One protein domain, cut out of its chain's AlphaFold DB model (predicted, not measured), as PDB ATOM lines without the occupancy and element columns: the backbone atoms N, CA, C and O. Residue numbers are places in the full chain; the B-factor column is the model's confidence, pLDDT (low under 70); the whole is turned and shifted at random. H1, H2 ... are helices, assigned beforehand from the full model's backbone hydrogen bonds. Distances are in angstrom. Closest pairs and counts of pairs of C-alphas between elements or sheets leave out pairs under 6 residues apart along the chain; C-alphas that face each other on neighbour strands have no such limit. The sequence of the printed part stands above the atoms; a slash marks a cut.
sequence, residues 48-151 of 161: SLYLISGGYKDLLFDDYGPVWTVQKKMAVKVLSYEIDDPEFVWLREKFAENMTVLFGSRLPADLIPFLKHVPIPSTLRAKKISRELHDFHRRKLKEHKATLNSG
ATOM      1  N   SER A  48     227.223 347.330 225.343       76.38
ATOM      2  CA  SER A  48     226.919 346.415 224.241       76.38
ATOM      3  C   SER A  48     225.808 345.427 224.585       76.38
ATOM      4  O   SER A  48     224.884 345.250 223.788       76.38
ATOM      5  N   LEU A  49     225.864 344.847 225.789       77.62
ATOM      6  CA  LEU A  49     224.839 343.945 226.300       77.62
ATOM      7  C   LEU A  49     223.501 344.664 226.436       77.62
ATOM      8  O   LEU A  49     222.501 344.123 225.974       77.62
ATOM      9  N   TYR A  50     223.468 345.903 226.948       81.56
ATOM     10  CA  TYR A  50     222.241 346.717 226.998       81.56
ATOM     11  C   TYR A  50     221.591 346.838 225.615       81.56
ATOM     12  O   TYR A  50     220.378 346.693 225.462       81.56
ATOM     13  N   LEU A  51     222.401 347.100 224.591       78.31
ATOM     14  CA  LEU A  51     221.917 347.363 223.244       78.31
ATOM     15  C   LEU A  51     221.289 346.127 222.590       78.31
ATOM     16  O   LEU A  51     220.229 346.243 221.973       78.31
ATOM     17  N   ILE A  52     221.932 344.961 222.703       76.19
ATOM     18  CA  ILE A  52     221.438 343.730 222.066       76.19
ATOM     19  C   ILE A  52     220.260 343.119 222.828       76.19
ATOM     20  O   ILE A  52     219.324 342.633 222.195       76.19
ATOM     21  N   SER A  53     220.268 343.237 224.159       78.12
ATOM     22  CA  SER A  53     219.250 342.678 225.058       78.12
ATOM     23  C   SER A  53     217.979 343.515 225.154       78.12
ATOM     24  O   SER A  53     217.093 343.234 225.963       78.12
ATOM     25  N   GLY A  54     217.888 344.596 224.374       78.69
ATOM     26  CA  GLY A  54     216.720 345.461 224.427       78.69
ATOM     27  C   GLY A  54     216.587 346.227 225.741       78.69
ATOM     28  O   GLY A  54     215.472 346.547 226.157       78.69
ATOM     29  N   GLY A  55     217.713 346.510 226.389       82.19
ATOM     30  CA  GLY A  55     217.783 347.150 227.693       82.19
ATOM     31  C   GLY A  55     217.717 346.177 228.865       82.19
ATOM     32  O   GLY A  55     217.022 346.469 229.834       82.19
ATOM     33  N   TYR A  56     218.415 345.044 228.754       82.38
ATOM     34  CA  TYR A  56     218.461 343.944 229.725       82.38
ATOM     35  C   TYR A  56     217.106 343.287 229.975       82.38
ATOM     36  O   TYR A  56     216.838 342.809 231.064       82.38
ATOM     37  N   LYS A  57     216.231 343.270 228.966       81.06
ATOM     38  CA  LYS A  57     214.885 342.686 229.059       81.06
ATOM     39  C   LYS A  57     214.763 341.419 228.226       81.06
ATOM     40  O   LYS A  57     213.695 341.146 227.682       81.06
ATOM     41  N   ASP A  58     215.860 340.693 228.064       81.06
ATOM     42  CA  ASP A  58     215.901 339.418 227.359       81.06
ATOM     43  C   ASP A  58     216.065 338.239 228.330       81.06
ATOM     44  O   ASP A  58     216.292 338.400 229.526       81.06
ATOM     45  N   LEU A  59     215.987 337.018 227.803       83.19
ATOM     46  CA  LEU A  59     216.062 335.812 228.624       83.19
ATOM     47  C   LEU A  59     217.411 335.653 229.351       83.19
ATOM     48  O   LEU A  59     217.460 334.988 230.388       83.19
ATOM     49  N   LEU A  60     218.483 336.220 228.787       81.00
ATOM     50  CA  LEU A  60     219.859 336.039 229.240       81.00
ATOM     51  C   LEU A  60     220.265 337.068 230.290       81.00
ATOM     52  O   LEU A  60     221.043 336.717 231.161       81.00
ATOM     53  N   PHE A  61     219.716 338.285 230.269       80.88
ATOM     54  CA  PHE A  61     220.132 339.412 231.110       80.88
ATOM     55  C   PHE A  61     219.003 340.031 231.961       80.88
ATOM     56  O   PHE A  61     219.323 340.806 232.853       80.88
ATOM     57  N   ASP A  62     217.727 339.660 231.763       85.00
ATOM     58  CA  ASP A  62     216.589 340.130 232.592       85.00
ATOM     59  C   ASP A  62     216.440 339.366 233.912       85.00
ATOM     60  O   ASP A  62     216.480 338.133 233.930       85.00
ATOM     61  N   ASP A  63     216.176 340.063 235.010       84.69
ATOM     62  CA  ASP A  63     215.952 339.419 236.303       84.69
ATOM     63  C   ASP A  63     214.725 338.494 236.294       84.69
ATOM     64  O   ASP A  63     213.817 338.580 235.458       84.69
ATOM     65  N   TYR A  64     214.668 337.572 237.259       84.06
ATOM     66  CA  TYR A  64     213.505 336.703 237.394       84.06
ATOM     67  C   TYR A  64     212.238 337.526 237.649       84.06
ATOM     68  O   TYR A  64     212.106 338.223 238.653       84.06
ATOM     69  N   GLY A  65     211.258 337.378 236.763       86.12
ATOM     70  CA  GLY A  65     209.994 338.088 236.868       86.12
ATOM     71  C   GLY A  65     208.929 337.578 235.896       86.12
ATOM     72  O   GLY A  65     209.138 336.597 235.167       86.12
ATOM     73  N   PRO A  66     207.758 338.238 235.859       86.00
ATOM     74  CA  PRO A  66     206.667 337.864 234.963       86.00
ATOM     75  C   PRO A  66     207.062 337.919 233.479       86.00
ATOM     76  O   PRO A  66     206.661 337.051 232.706       86.00
ATOM     77  N   VAL A  67     207.880 338.906 233.089       82.81
ATOM     78  CA  VAL A  67     208.368 339.071 231.708       82.81
ATOM     79  C   VAL A  67     209.286 337.913 231.323       82.81
ATOM     80  O   VAL A  67     208.969 337.182 230.382       82.81
ATOM     81  N   TRP A  68     210.341 337.678 232.107       86.12
ATOM     82  CA  TRP A  68     211.249 336.544 231.936       86.12
ATOM     83  C   TRP A  68     210.511 335.197 231.869       86.12
ATOM     84  O   TRP A  68     210.804 334.359 231.019       86.12
ATOM     85  N   THR A  69     209.478 334.997 232.696       86.69
ATOM     86  CA  THR A  69     208.680 333.755 232.696       86.69
ATOM     87  C   THR A  69     207.985 333.513 231.354       86.69
ATOM     88  O   THR A  69     207.967 332.387 230.850       86.69
ATOM     89  N   VAL A  70     207.407 334.557 230.754       84.44
ATOM     90  CA  VAL A  70     206.766 334.460 229.435       84.44
ATOM     91  C   VAL A  70     207.809 334.213 228.346       84.44
ATOM     92  O   VAL A  70     207.600 333.354 227.492       84.44
ATOM     93  N   GLN A  71     208.943 334.913 228.397       82.44
ATOM     94  CA  GLN A  71     210.038 334.726 227.441       82.44
ATOM     95  C   GLN A  71     210.608 333.308 227.495       82.44
ATOM     96  O   GLN A  71     210.774 332.679 226.452       82.44
ATOM     97  N   LYS A  72     210.809 332.753 228.697       86.94
ATOM     98  CA  LYS A  72     211.256 331.369 228.888       86.94
ATOM     99  C   LYS A  72     210.299 330.372 228.246       86.94
ATOM    100  O   LYS A  72     210.742 329.471 227.542       86.94
ATOM    101  N   LYS A  73     208.986 330.543 228.441       84.31
ATOM    102  CA  LYS A  73     207.972 329.677 227.811       84.31
ATOM    103  C   LYS A  73     208.046 329.725 226.284       84.31
ATOM    104  O   LYS A  73     207.897 328.691 225.640       84.31
ATOM    105  N   MET A  74     208.298 330.899 225.705       81.69
ATOM    106  CA  MET A  74     208.496 331.011 224.258       81.69
ATOM    107  C   MET A  74     209.778 330.338 223.791       81.69
ATOM    108  O   MET A  74     209.739 329.609 222.808       81.69
ATOM    109  N   ALA A  75     210.889 330.546 224.498       83.38
ATOM    110  CA  ALA A  75     212.169 329.944 224.145       83.38
ATOM    111  C   ALA A  75     212.096 328.412 224.165       83.38
ATOM    112  O   ALA A  75     212.521 327.772 223.212       83.38
ATOM    113  N   VAL A  76     211.468 327.821 225.188       85.00
ATOM    114  CA  VAL A  76     211.245 326.366 225.251       85.00
ATOM    115  C   VAL A  76     210.425 325.869 224.058       85.00
ATOM    116  O   VAL A  76     210.730 324.818 223.508       85.00
ATOM    117  N   LYS A  77     209.428 326.636 223.603       81.00
ATOM    118  CA  LYS A  77     208.665 326.297 222.394       81.00
ATOM    119  C   LYS A  77     209.514 326.383 221.123       81.00
ATOM    120  O   LYS A  77     209.303 325.606 220.208       81.00
ATOM    121  N   VAL A  78     210.454 327.320 221.045       79.19
ATOM    122  CA  VAL A  78     211.388 327.406 219.911       79.19
ATOM    123  C   VAL A  78     212.337 326.207 219.884       79.19
ATOM    124  O   VAL A  78     212.655 325.714 218.811       79.19
ATOM    125  N   LEU A  79     212.739 325.684 221.046       78.81
ATOM    126  CA  LEU A  79     213.580 324.482 221.123       78.81
ATOM    127  C   LEU A  79     212.897 323.218 220.579       78.81
ATOM    128  O   LEU A  79     213.587 322.243 220.309       78.81
ATOM    129  N   SER A  80     211.571 323.224 220.410       80.50
ATOM    130  CA  SER A  80     210.837 322.120 219.786       80.50
ATOM    131  C   SER A  80     210.660 322.281 218.270       80.50
ATOM    132  O   SER A  80     209.863 321.549 217.690       80.50
ATOM    133  N   TYR A  81     211.296 323.274 217.638       80.88
ATOM    134  CA  TYR A  81     211.236 323.447 216.183       80.88
ATOM    135  C   TYR A  81     212.097 322.376 215.512       80.88
ATOM    136  O   TYR A  81     213.089 321.911 216.076       80.88
ATOM    137  N   GLU A  82     211.729 322.001 214.290       84.06
ATOM    138  CA  GLU A  82     212.609 321.194 213.454       84.06
ATOM    139  C   GLU A  82     213.850 322.016 213.080       84.06
ATOM    140  O   GLU A  82     213.773 323.227 212.873       84.06
ATOM    141  N   ILE A  83     215.014 321.365 213.007       80.88
ATOM    142  CA  ILE A  83     216.298 322.048 212.768       80.88
ATOM    143  C   ILE A  83     216.305 322.782 211.415       80.88
ATOM    144  O   ILE A  83     216.942 323.830 211.292       80.88
ATOM    145  N   ASP A  84     215.565 322.262 210.435       85.56
ATOM    146  CA  ASP A  84     215.441 322.825 209.088       85.56
ATOM    147  C   ASP A  84     214.244 323.778 208.931       85.56
ATOM    148  O   ASP A  84     213.991 324.278 207.832       85.56
ATOM    149  N   ASP A  85     213.502 324.057 210.009       87.56
ATOM    150  CA  ASP A  85     212.400 325.011 209.967       87.56
ATOM    151  C   ASP A  85     212.932 326.403 209.544       87.56
ATOM    152  O   ASP A  85     213.839 326.944 210.192       87.56
ATOM    153  N   PRO A  86     212.397 327.022 208.470       87.19
ATOM    154  CA  PRO A  86     212.912 328.291 207.950       87.19
ATOM    155  C   PRO A  86     212.914 329.428 208.977       87.19
ATOM    156  O   PRO A  86     213.749 330.332 208.916       87.19
ATOM    157  N   GLU A  87     211.981 329.401 209.929       83.81
ATOM    158  CA  GLU A  87     211.887 330.383 210.998       83.81
ATOM    159  C   GLU A  87     212.960 330.151 212.069       83.81
ATOM    160  O   GLU A  87     213.570 331.115 212.542       83.81
ATOM    161  N   PHE A  88     213.255 328.890 212.399       85.88
ATOM    162  CA  PHE A  88     214.377 328.538 213.272       85.88
ATOM    163  C   PHE A  88     215.730 328.887 212.639       85.88
ATOM    164  O   PHE A  88     216.584 329.482 213.304       85.88
ATOM    165  N   VAL A  89     215.919 328.588 211.350       87.56
ATOM    166  CA  VAL A  89     217.145 328.930 210.611       87.56
ATOM    167  C   VAL A  89     217.378 330.439 210.629       87.56
ATOM    168  O   VAL A  89     218.460 330.880 211.023       87.56
ATOM    169  N   TRP A  90     216.347 331.227 210.307       87.81
ATOM    170  CA  TRP A  90     216.408 332.687 210.372       87.81
ATOM    171  C   TRP A  90     216.768 333.190 211.778       87.81
ATOM    172  O   TRP A  90     217.628 334.061 211.934       87.81
ATOM    173  N   LEU A  91     216.142 332.629 212.818       85.00
ATOM    174  CA  LEU A  91     216.395 333.023 214.205       85.00
ATOM    175  C   LEU A  91     217.840 332.724 214.623       85.00
ATOM    176  O   LEU A  91     218.498 333.573 215.228       85.00
ATOM    177  N   ARG A  92     218.346 331.537 214.279       84.88
ATOM    178  CA  ARG A  92     219.724 331.117 214.554       84.88
ATOM    179  C   ARG A  92     220.732 332.021 213.851       84.88
ATOM    180  O   ARG A  92     221.709 332.431 214.476       84.88
ATOM    181  N   GLU A  93     220.501 332.356 212.585       88.81
ATOM    182  CA  GLU A  93     221.360 333.271 211.824       88.81
ATOM    183  C   GLU A  93     221.395 334.663 212.455       88.81
ATOM    184  O   GLU A  93     222.473 335.220 212.664       88.81
ATOM    185  N   LYS A  94     220.233 335.199 212.846       84.50
ATOM    186  CA  LYS A  94     220.142 336.494 213.535       84.50
ATOM    187  C   LYS A  94     220.836 336.488 214.889       84.50
ATOM    188  O   LYS A  94     221.498 337.464 215.245       84.50
ATOM    189  N   PHE A  95     220.724 335.391 215.634       80.94
ATOM    190  CA  PHE A  95     221.442 335.218 216.891       80.94
ATOM    191  C   PHE A  95     222.961 335.166 216.668       80.94
ATOM    192  O   PHE A  95     223.702 335.878 217.344       80.94
ATOM    193  N   ALA A  96     223.431 334.399 215.681       82.88
ATOM    194  CA  ALA A  96     224.846 334.317 215.326       82.88
ATOM    195  C   ALA A  96     225.414 335.669 214.851       82.88
ATOM    196  O   ALA A  96     226.526 336.039 215.233       82.88
ATOM    197  N   GLU A  97     224.643 336.439 214.075       82.69
ATOM    198  CA  GLU A  97     224.995 337.801 213.658       82.69
ATOM    199  C   GLU A  97     225.168 338.716 214.883       82.69
ATOM    200  O   GLU A  97     226.194 339.383 215.023       82.69
ATOM    201  N   ASN A  98     224.218 338.683 215.826       77.12
ATOM    202  CA  ASN A  98     224.305 339.436 217.081       77.12
ATOM    203  C   ASN A  98     225.535 339.050 217.916       77.12
ATOM    204  O   ASN A  98     226.236 339.929 218.415       77.12
ATOM    205  N   MET A  99     225.823 337.753 218.039       74.62
ATOM    206  CA  MET A  99     226.992 337.259 218.774       74.62
ATOM    207  C   MET A  99     228.303 337.661 218.096       74.62
ATOM    208  O   MET A  99     229.259 338.039 218.770       74.62
ATOM    209  N   THR A 100     228.338 337.662 216.762       76.94
ATOM    210  CA  THR A 100     229.487 338.142 215.984       76.94
ATOM    211  C   THR A 100     229.710 339.636 216.200       76.94
ATOM    212  O   THR A 100     230.848 340.074 216.342       76.94
ATOM    213  N   VAL A 101     228.646 340.434 216.284       71.00
ATOM    214  CA  VAL A 101     228.773 341.856 216.628       71.00
ATOM    215  C   VAL A 101     229.236 342.029 218.080       71.00
ATOM    216  O   VAL A 101     230.119 342.842 218.331       71.00
ATOM    217  N   LEU A 102     228.721 341.249 219.031       67.94
ATOM    218  CA  LEU A 102     229.097 341.363 220.443       67.94
ATOM    219  C   LEU A 102     230.561 340.968 220.712       67.94
ATOM    220  O   LEU A 102     231.289 341.710 221.365       67.94
ATOM    221  N   PHE A 103     230.991 339.807 220.212       62.53
ATOM    222  CA  PHE A 103     232.319 339.247 220.495       62.53
ATOM    223  C   PHE A 103     233.364 339.587 219.424       62.53
ATOM    224  O   PHE A 103     234.551 339.687 219.732       62.53
ATOM    225  N   GLY A 104     232.945 339.773 218.169       59.94
ATOM    226  CA  GLY A 104     233.832 340.067 217.037       59.94
ATOM    227  C   GLY A 104     234.136 341.553 216.867       59.94
ATOM    228  O   GLY A 104     235.220 341.911 216.408       59.94
ATOM    229  N   SER A 105     233.236 342.439 217.303       55.00
ATOM    230  CA  SER A 105     233.594 343.833 217.544       55.00
ATOM    231  C   SER A 105     233.684 344.050 219.039       55.00
ATOM    232  O   SER A 105     232.661 344.175 219.691       55.00
ATOM    233  N   ARG A 106     234.905 344.135 219.584       57.09
ATOM    234  CA  ARG A 106     235.146 344.815 220.866       57.09
ATOM    235  C   ARG A 106     234.514 346.192 220.740       57.09
ATOM    236  O   ARG A 106     235.128 347.077 220.140       57.09
ATOM    237  N   LEU A 107     233.258 346.339 221.155       66.31
ATOM    238  CA  LEU A 107     232.499 347.538 220.856       66.31
ATOM    239  C   LEU A 107     233.247 348.682 221.537       66.31
ATOM    240  O   LEU A 107     233.389 348.665 222.759       66.31
ATOM    241  N   PRO A 108     233.766 349.669 220.781       61.97
ATOM    242  CA  PRO A 108     234.577 350.726 221.375       61.97
ATOM    243  C   PRO A 108     233.827 351.478 222.479       61.97
ATOM    244  O   PRO A 108     234.450 352.034 223.374       61.97
ATOM    245  N   ALA A 109     232.492 351.456 222.433       65.12
ATOM    246  CA  ALA A 109     231.606 352.008 223.449       65.12
ATOM    247  C   ALA A 109     231.730 351.347 224.834       65.12
ATOM    248  O   ALA A 109     231.508 352.039 225.824       65.12
ATOM    249  N   ASP A 110     232.132 350.076 224.923       72.25
ATOM    250  CA  ASP A 110     232.416 349.418 226.210       72.25
ATOM    251  C   ASP A 110     233.793 349.820 226.765       72.25
ATOM    252  O   ASP A 110     234.030 349.754 227.966       72.25
ATOM    253  N   LEU A 111     234.707 350.274 225.897       70.69
ATOM    254  CA  LEU A 111     236.052 350.728 226.274       70.69
ATOM    255  C   LEU A 111     236.102 352.223 226.593       70.69
ATOM    256  O   LEU A 111     236.901 352.673 227.411       70.69
ATOM    257  N   ILE A 112     235.288 353.003 225.886       74.75
ATOM    258  CA  ILE A 112     235.324 354.458 225.869       74.75
ATOM    259  C   ILE A 112     233.887 354.956 226.083       74.75
ATOM    260  O   ILE A 112     233.112 355.044 225.125       74.75
ATOM    261  N   PRO A 113     233.514 355.336 227.321       72.44
ATOM    262  CA  PRO A 113     232.126 355.635 227.673       72.44
ATOM    263  C   PRO A 113     231.463 356.748 226.854       72.44
ATOM    264  O   PRO A 113     230.239 356.772 226.747       72.44
ATOM    265  N   PHE A 114     232.222 357.683 226.262       76.81
ATOM    266  CA  PHE A 114     231.630 358.742 225.434       76.81
ATOM    267  C   PHE A 114     231.124 358.226 224.077       76.81
ATOM    268  O   PHE A 114     230.187 358.803 223.521       76.81
ATOM    269  N   LEU A 115     231.675 357.114 223.568       73.56
ATOM    270  CA  LEU A 115     231.294 356.537 222.275       73.56
ATOM    271  C   LEU A 115     229.873 355.954 222.265       73.56
ATOM    272  O   LEU A 115     229.329 355.728 221.188       73.56
ATOM    273  N   LYS A 116     229.222 355.816 223.430       72.88
ATOM    274  CA  LYS A 116     227.798 355.446 223.537       72.88
ATOM    275  C   LYS A 116     226.842 356.431 222.847       72.88
ATOM    276  O   LYS A 116     225.733 356.050 222.486       72.88
ATOM    277  N   HIS A 117     227.255 357.689 222.667       79.06
ATOM    278  CA  HIS A 117     226.440 358.728 222.023       79.06
ATOM    279  C   HIS A 117     226.759 358.919 220.534       79.06
ATOM    280  O   HIS A 117     226.048 359.653 219.850       79.06
ATOM    281  N   VAL A 118     227.814 358.282 220.020       77.75
ATOM    282  CA  VAL A 118     228.248 358.436 218.626       77.75
ATOM    283  C   VAL A 118     227.603 357.333 217.770       77.75
ATOM    284  O   VAL A 118     227.631 356.163 218.160       77.75
ATOM    285  N   PRO A 119     227.017 357.653 216.600       73.44
ATOM    286  CA  PRO A 119     226.405 356.656 215.723       73.44
ATOM    287  C   PRO A 119     227.477 355.823 215.004       73.44
ATOM    288  O   PRO A 119     227.897 356.136 213.893       73.44
ATOM    289  N   ILE A 120     227.934 354.745 215.646       77.75
ATOM    290  CA  ILE A 120     228.931 353.818 215.091       77.75
ATOM    291  C   ILE A 120     228.215 352.740 214.251       77.75
ATOM    292  O   ILE A 120     227.202 352.194 214.689       77.75
ATOM    293  N   PRO A 121     228.727 352.348 213.070       77.25
ATOM    294  CA  PRO A 121     228.075 351.344 212.225       77.25
ATOM    295  C   PRO A 121     227.793 350.000 212.917       77.25
ATOM    296  O   PRO A 121     226.767 349.374 212.658       77.25
ATOM    297  N   SER A 122     228.674 349.542 213.813       71.88
ATOM    298  CA  SER A 122     228.466 348.313 214.594       71.88
ATOM    299  C   SER A 122     227.301 348.438 215.579       71.88
ATOM    300  O   SER A 122     226.472 347.532 215.653       71.88
ATOM    301  N   THR A 123     227.176 349.574 216.271       74.31
ATOM    302  CA  THR A 123     226.087 349.820 217.226       74.31
ATOM    303  C   THR A 123     224.757 350.030 216.508       74.31
ATOM    304  O   THR A 123     223.722 349.525 216.938       74.31
ATOM    305  N   LEU A 124     224.765 350.680 215.343       80.75
ATOM    306  CA  LEU A 124     223.582 350.789 214.490       80.75
ATOM    307  C   LEU A 124     223.106 349.421 213.979       80.75
ATOM    308  O   LEU A 124     221.900 349.163 213.982       80.75
ATOM    309  N   ARG A 125     224.033 348.533 213.587       79.19
ATOM    310  CA  ARG A 125     223.717 347.147 213.199       79.19
ATOM    311  C   ARG A 125     223.121 346.355 214.361       79.19
ATOM    312  O   ARG A 125     222.018 345.839 214.208       79.19
ATOM    313  N   ALA A 126     223.759 346.359 215.531       76.00
ATOM    314  CA  ALA A 126     223.221 345.719 216.736       76.00
ATOM    315  C   ALA A 126     221.812 346.233 217.087       76.00
ATOM    316  O   ALA A 126     220.895 345.450 217.325       76.00
ATOM    317  N   LYS A 127     221.589 347.553 217.020       79.56
ATOM    318  CA  LYS A 127     220.266 348.159 217.253       79.56
ATOM    319  C   LYS A 127     219.228 347.749 216.204       79.56
ATOM    320  O   LYS A 127     218.033 347.723 216.494       79.56
ATOM    321  N   LYS A 128     219.637 347.493 214.960       84.88
ATOM    322  CA  LYS A 128     218.743 346.984 213.910       84.88
ATOM    323  C   LYS A 128     218.341 345.537 214.203       84.88
ATOM    324  O   LYS A 128     217.148 345.263 214.243       84.88
ATOM    325  N   ILE A 129     219.308 344.668 214.490       78.44
ATOM    326  CA  ILE A 129     219.057 343.249 214.776       78.44
ATOM    327  C   ILE A 129     218.210 343.091 216.047       78.44
ATOM    328  O   ILE A 129     217.228 342.355 216.045       78.44
ATOM    329  N   SER A 130     218.512 343.848 217.108       78.31
ATOM    330  CA  SER A 130     217.710 343.845 218.342       78.31
ATOM    331  C   SER A 130     216.245 344.242 218.084       78.31
ATOM    332  O   SER A 130     215.328 343.610 218.608       78.31
ATOM    333  N   ARG A 131     215.991 345.225 217.203       83.38
ATOM    334  CA  ARG A 131     214.621 345.589 216.791       83.38
ATOM    335  C   ARG A 131     213.922 344.466 216.025       83.38
ATOM    336  O   ARG A 131     212.783 344.151 216.352       83.38
ATOM    337  N   GLU A 132     214.600 343.848 215.059       83.06
ATOM    338  CA  GLU A 132     214.053 342.720 214.289       83.06
ATOM    339  C   GLU A 132     213.657 341.552 215.209       83.06
ATOM    340  O   GLU A 132     212.564 340.995 215.082       83.06
ATOM    341  N   LEU A 133     214.504 341.233 216.193       78.88
ATOM    342  CA  LEU A 133     214.243 340.179 217.171       78.88
ATOM    343  C   LEU A 133     213.088 340.539 218.122       78.88
ATOM    344  O   LEU A 133     212.231 339.705 218.418       78.88
ATOM    345  N   HIS A 134     213.015 341.787 218.585       80.31
ATOM    346  CA  HIS A 134     211.879 342.266 219.373       80.31
ATOM    347  C   HIS A 134     210.554 342.191 218.609       80.31
ATOM    348  O   HIS A 134     209.534 341.793 219.178       80.31
ATOM    349  N   ASP A 135     210.555 342.558 217.331       84.38
ATOM    350  CA  ASP A 135     209.359 342.506 216.497       84.38
ATOM    351  C   ASP A 135     208.927 341.063 216.231       84.38
ATOM    352  O   ASP A 135     207.734 340.759 216.299       84.38
ATOM    353  N   PHE A 136     209.879 340.149 216.023       82.94
ATOM    354  CA  PHE A 136     209.618 338.712 215.963       82.94
ATOM    355  C   PHE A 136     208.915 338.199 217.230       82.94
ATOM    356  O   PHE A 136     207.812 337.652 217.143       82.94
ATOM    357  N   HIS A 137     209.487 338.453 218.412       76.94
ATOM    358  CA  HIS A 137     208.880 338.052 219.685       76.94
ATOM    359  C   HIS A 137     207.477 338.641 219.864       76.94
ATOM    360  O   HIS A 137     206.553 337.956 220.312       76.94
ATOM    361  N   ARG A 138     207.280 339.907 219.474       82.31
ATOM    362  CA  ARG A 138     205.973 340.570 219.535       82.31
ATOM    363  C   ARG A 138     204.947 339.895 218.624       82.31
ATOM    364  O   ARG A 138     203.796 339.753 219.039       82.31
ATOM    365  N   ARG A 139     205.331 339.490 217.407       84.44
ATOM    366  CA  ARG A 139     204.450 338.752 216.480       84.44
ATOM    367  C   ARG A 139     204.048 337.401 217.068       84.44
ATOM    368  O   ARG A 139     202.852 337.155 217.212       84.44
ATOM    369  N   LYS A 140     205.012 336.611 217.549       80.56
ATOM    370  CA  LYS A 140     204.748 335.316 218.201       80.56
ATOM    371  C   LYS A 140     203.868 335.432 219.441       80.56
ATOM    372  O   LYS A 140     202.955 334.630 219.627       80.56
ATOM    373  N   LEU A 141     204.072 336.467 220.257       78.75
ATOM    374  CA  LEU A 141     203.200 336.754 221.399       78.75
ATOM    375  C   LEU A 141     201.752 336.999 220.956       78.75
ATOM    376  O   LEU A 141     200.825 336.493 221.585       78.75
ATOM    377  N   LYS A 142     201.550 337.797 219.900       84.69
ATOM    378  CA  LYS A 142     200.213 338.120 219.382       84.69
ATOM    379  C   LYS A 142     199.520 336.891 218.801       84.69
ATOM    380  O   LYS A 142     198.363 336.664 219.138       84.69
ATOM    381  N   GLU A 143     200.224 336.094 217.999       81.69
ATOM    382  CA  GLU A 143     199.718 334.825 217.459       81.69
ATOM    383  C   GLU A 143     199.275 333.894 218.591       81.69
ATOM    384  O   GLU A 143     198.144 333.412 218.596       81.69
ATOM    385  N   HIS A 144     200.115 333.729 219.618       73.75
ATOM    386  CA  HIS A 144     199.787 332.883 220.760       73.75
ATOM    387  C   HIS A 144     198.562 333.393 221.539       73.75
ATOM    388  O   HIS A 144     197.658 332.618 221.859       73.75
ATOM    389  N   LYS A 145     198.466 334.708 221.785       76.12
ATOM    390  CA  LYS A 145     197.280 335.313 222.418       76.12
ATOM    391  C   LYS A 145     196.014 335.141 221.573       76.12
ATOM    392  O   LYS A 145     194.954 334.871 222.130       76.12
ATOM    393  N   ALA A 146     196.111 335.251 220.249       77.25
ATOM    394  CA  ALA A 146     194.982 335.034 219.346       77.25
ATOM    395  C   ALA A 146     194.512 333.568 219.354       77.25
ATOM    396  O   ALA A 146     193.310 333.307 219.387       77.25
ATOM    397  N   THR A 147     195.440 332.605 219.405       69.19
ATOM    398  CA  THR A 147     195.090 331.178 219.531       69.19
ATOM    399  C   THR A 147     194.416 330.846 220.864       69.19
ATOM    400  O   THR A 147     193.506 330.025 220.888       69.19
ATOM    401  N   LEU A 148     194.788 331.528 221.954       64.75
ATOM    402  CA  LEU A 148     194.166 331.345 223.270       64.75
ATOM    403  C   LEU A 148     192.763 331.973 223.354       64.75
ATOM    404  O   LEU A 148     191.857 331.371 223.918       64.75
ATOM    405  N   ASN A 149     192.567 333.158 222.769       62.12
ATOM    406  CA  ASN A 149     191.292 333.883 222.839       62.12
ATOM    407  C   ASN A 149     190.239 333.399 221.826       62.12
ATOM    408  O   ASN A 149     189.058 333.675 222.002       62.12
ATOM    409  N   SER A 150     190.635 332.690 220.764       57.72
ATOM    410  CA  SER A 150     189.727 332.233 219.695       57.72
ATOM    411  C   SER A 150     188.921 330.971 220.034       57.72
ATOM    412  O   SER A 150     188.296 330.388 219.152       57.72
ATOM    413  N   GLY A 151     188.922 330.515 221.291       50.00
ATOM    414  CA  GLY A 151     188.103 329.376 221.715       50.00
ATOM    415  C   GLY A 151     188.526 328.023 221.129       50.00
ATOM    416  O   GLY A 151     187.899 327.014 221.434       50.00
TER     417      GLY A 151
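What this domain is: This is residues 48 to 151 of the 161 residues of the protein "uncharacterized protein LOC106157922" of Lingula unguis (UniProt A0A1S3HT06). What is the main shape? Two long helices, H3 and H6, make a narrow V and run opposite ways, with short H1 packed on both where they meet and the small H4 and H5 at that end; H2 stands towards the V's open end, and residues 145 to 151 stick out. What makes it up? The printed part has 104 residues with six named helices, H1 to H6 in order, and no named strand, so the class is all helix. How compact is it? It is only just loose, close to compact, with a radius of gyration of the C-alphas of 15.6 A, and elongated, spanning 53 by 32 by 20 A.

Where its parts are: Where do the first helices lie? H1 is residues 48 to 52, from C-alpha 48 at (226.919, 346.415, 224.241); H2 is residues 66 to 78, 18.9 A long; H3 is residues 86 to 104, 25.7 A long. And the later ones? H4 is residues 108 to 111, H5 is residues 113 to 117, and H6 is residues 121 to 149, 42.1 A long, ending at C-alpha 149 at (191.292, 333.883, 222.839).

How they stand to each other: What does H1 meet? H1 touches residues 123 to 130 of H6, the closest C-alphas being Ile 52 and Ser 130, 5.3 A apart. It only just touches H3, with 3 pairs of C-alphas within 8 A, the closest Ser 48 and Leu 102 at 6.7 A. How do the other helices stand? H2 and H6 are near each other, with 8 pairs of C-alphas within 10 A. H3 touches H6 through residues 94 to 101, closest at the C-alphas of Asn 98 and Ala 126, 6.4 A, at a shallow tilt of 32 degrees, only just short of steep, opposite ways. H4 and H5 only just touch, only at the corner, with 3 pairs of C-alphas within 8 A, the closest Ala 109 and Leu 115 at 4.7 A. What do the backbones show? In H1, H2, H3 and H6 every O i to N i+4 pair is within hydrogen-bond range; in H5 0 of 1 is, beside 1 of 2 O i to N i+3 pairs, and H4 is too short for an O i to N i+4 pair.

The domain as a whole: How far does it reach? The two C-alphas farthest apart, of Ile 112 and Gly 151, are 53.6 A apart. Is it continuous? The printed part has no cut, and the link H1 to H2 is long, 13 residues. Where is confidence low? Residues 102 to 109 and 147 to 151 have pLDDT under 70.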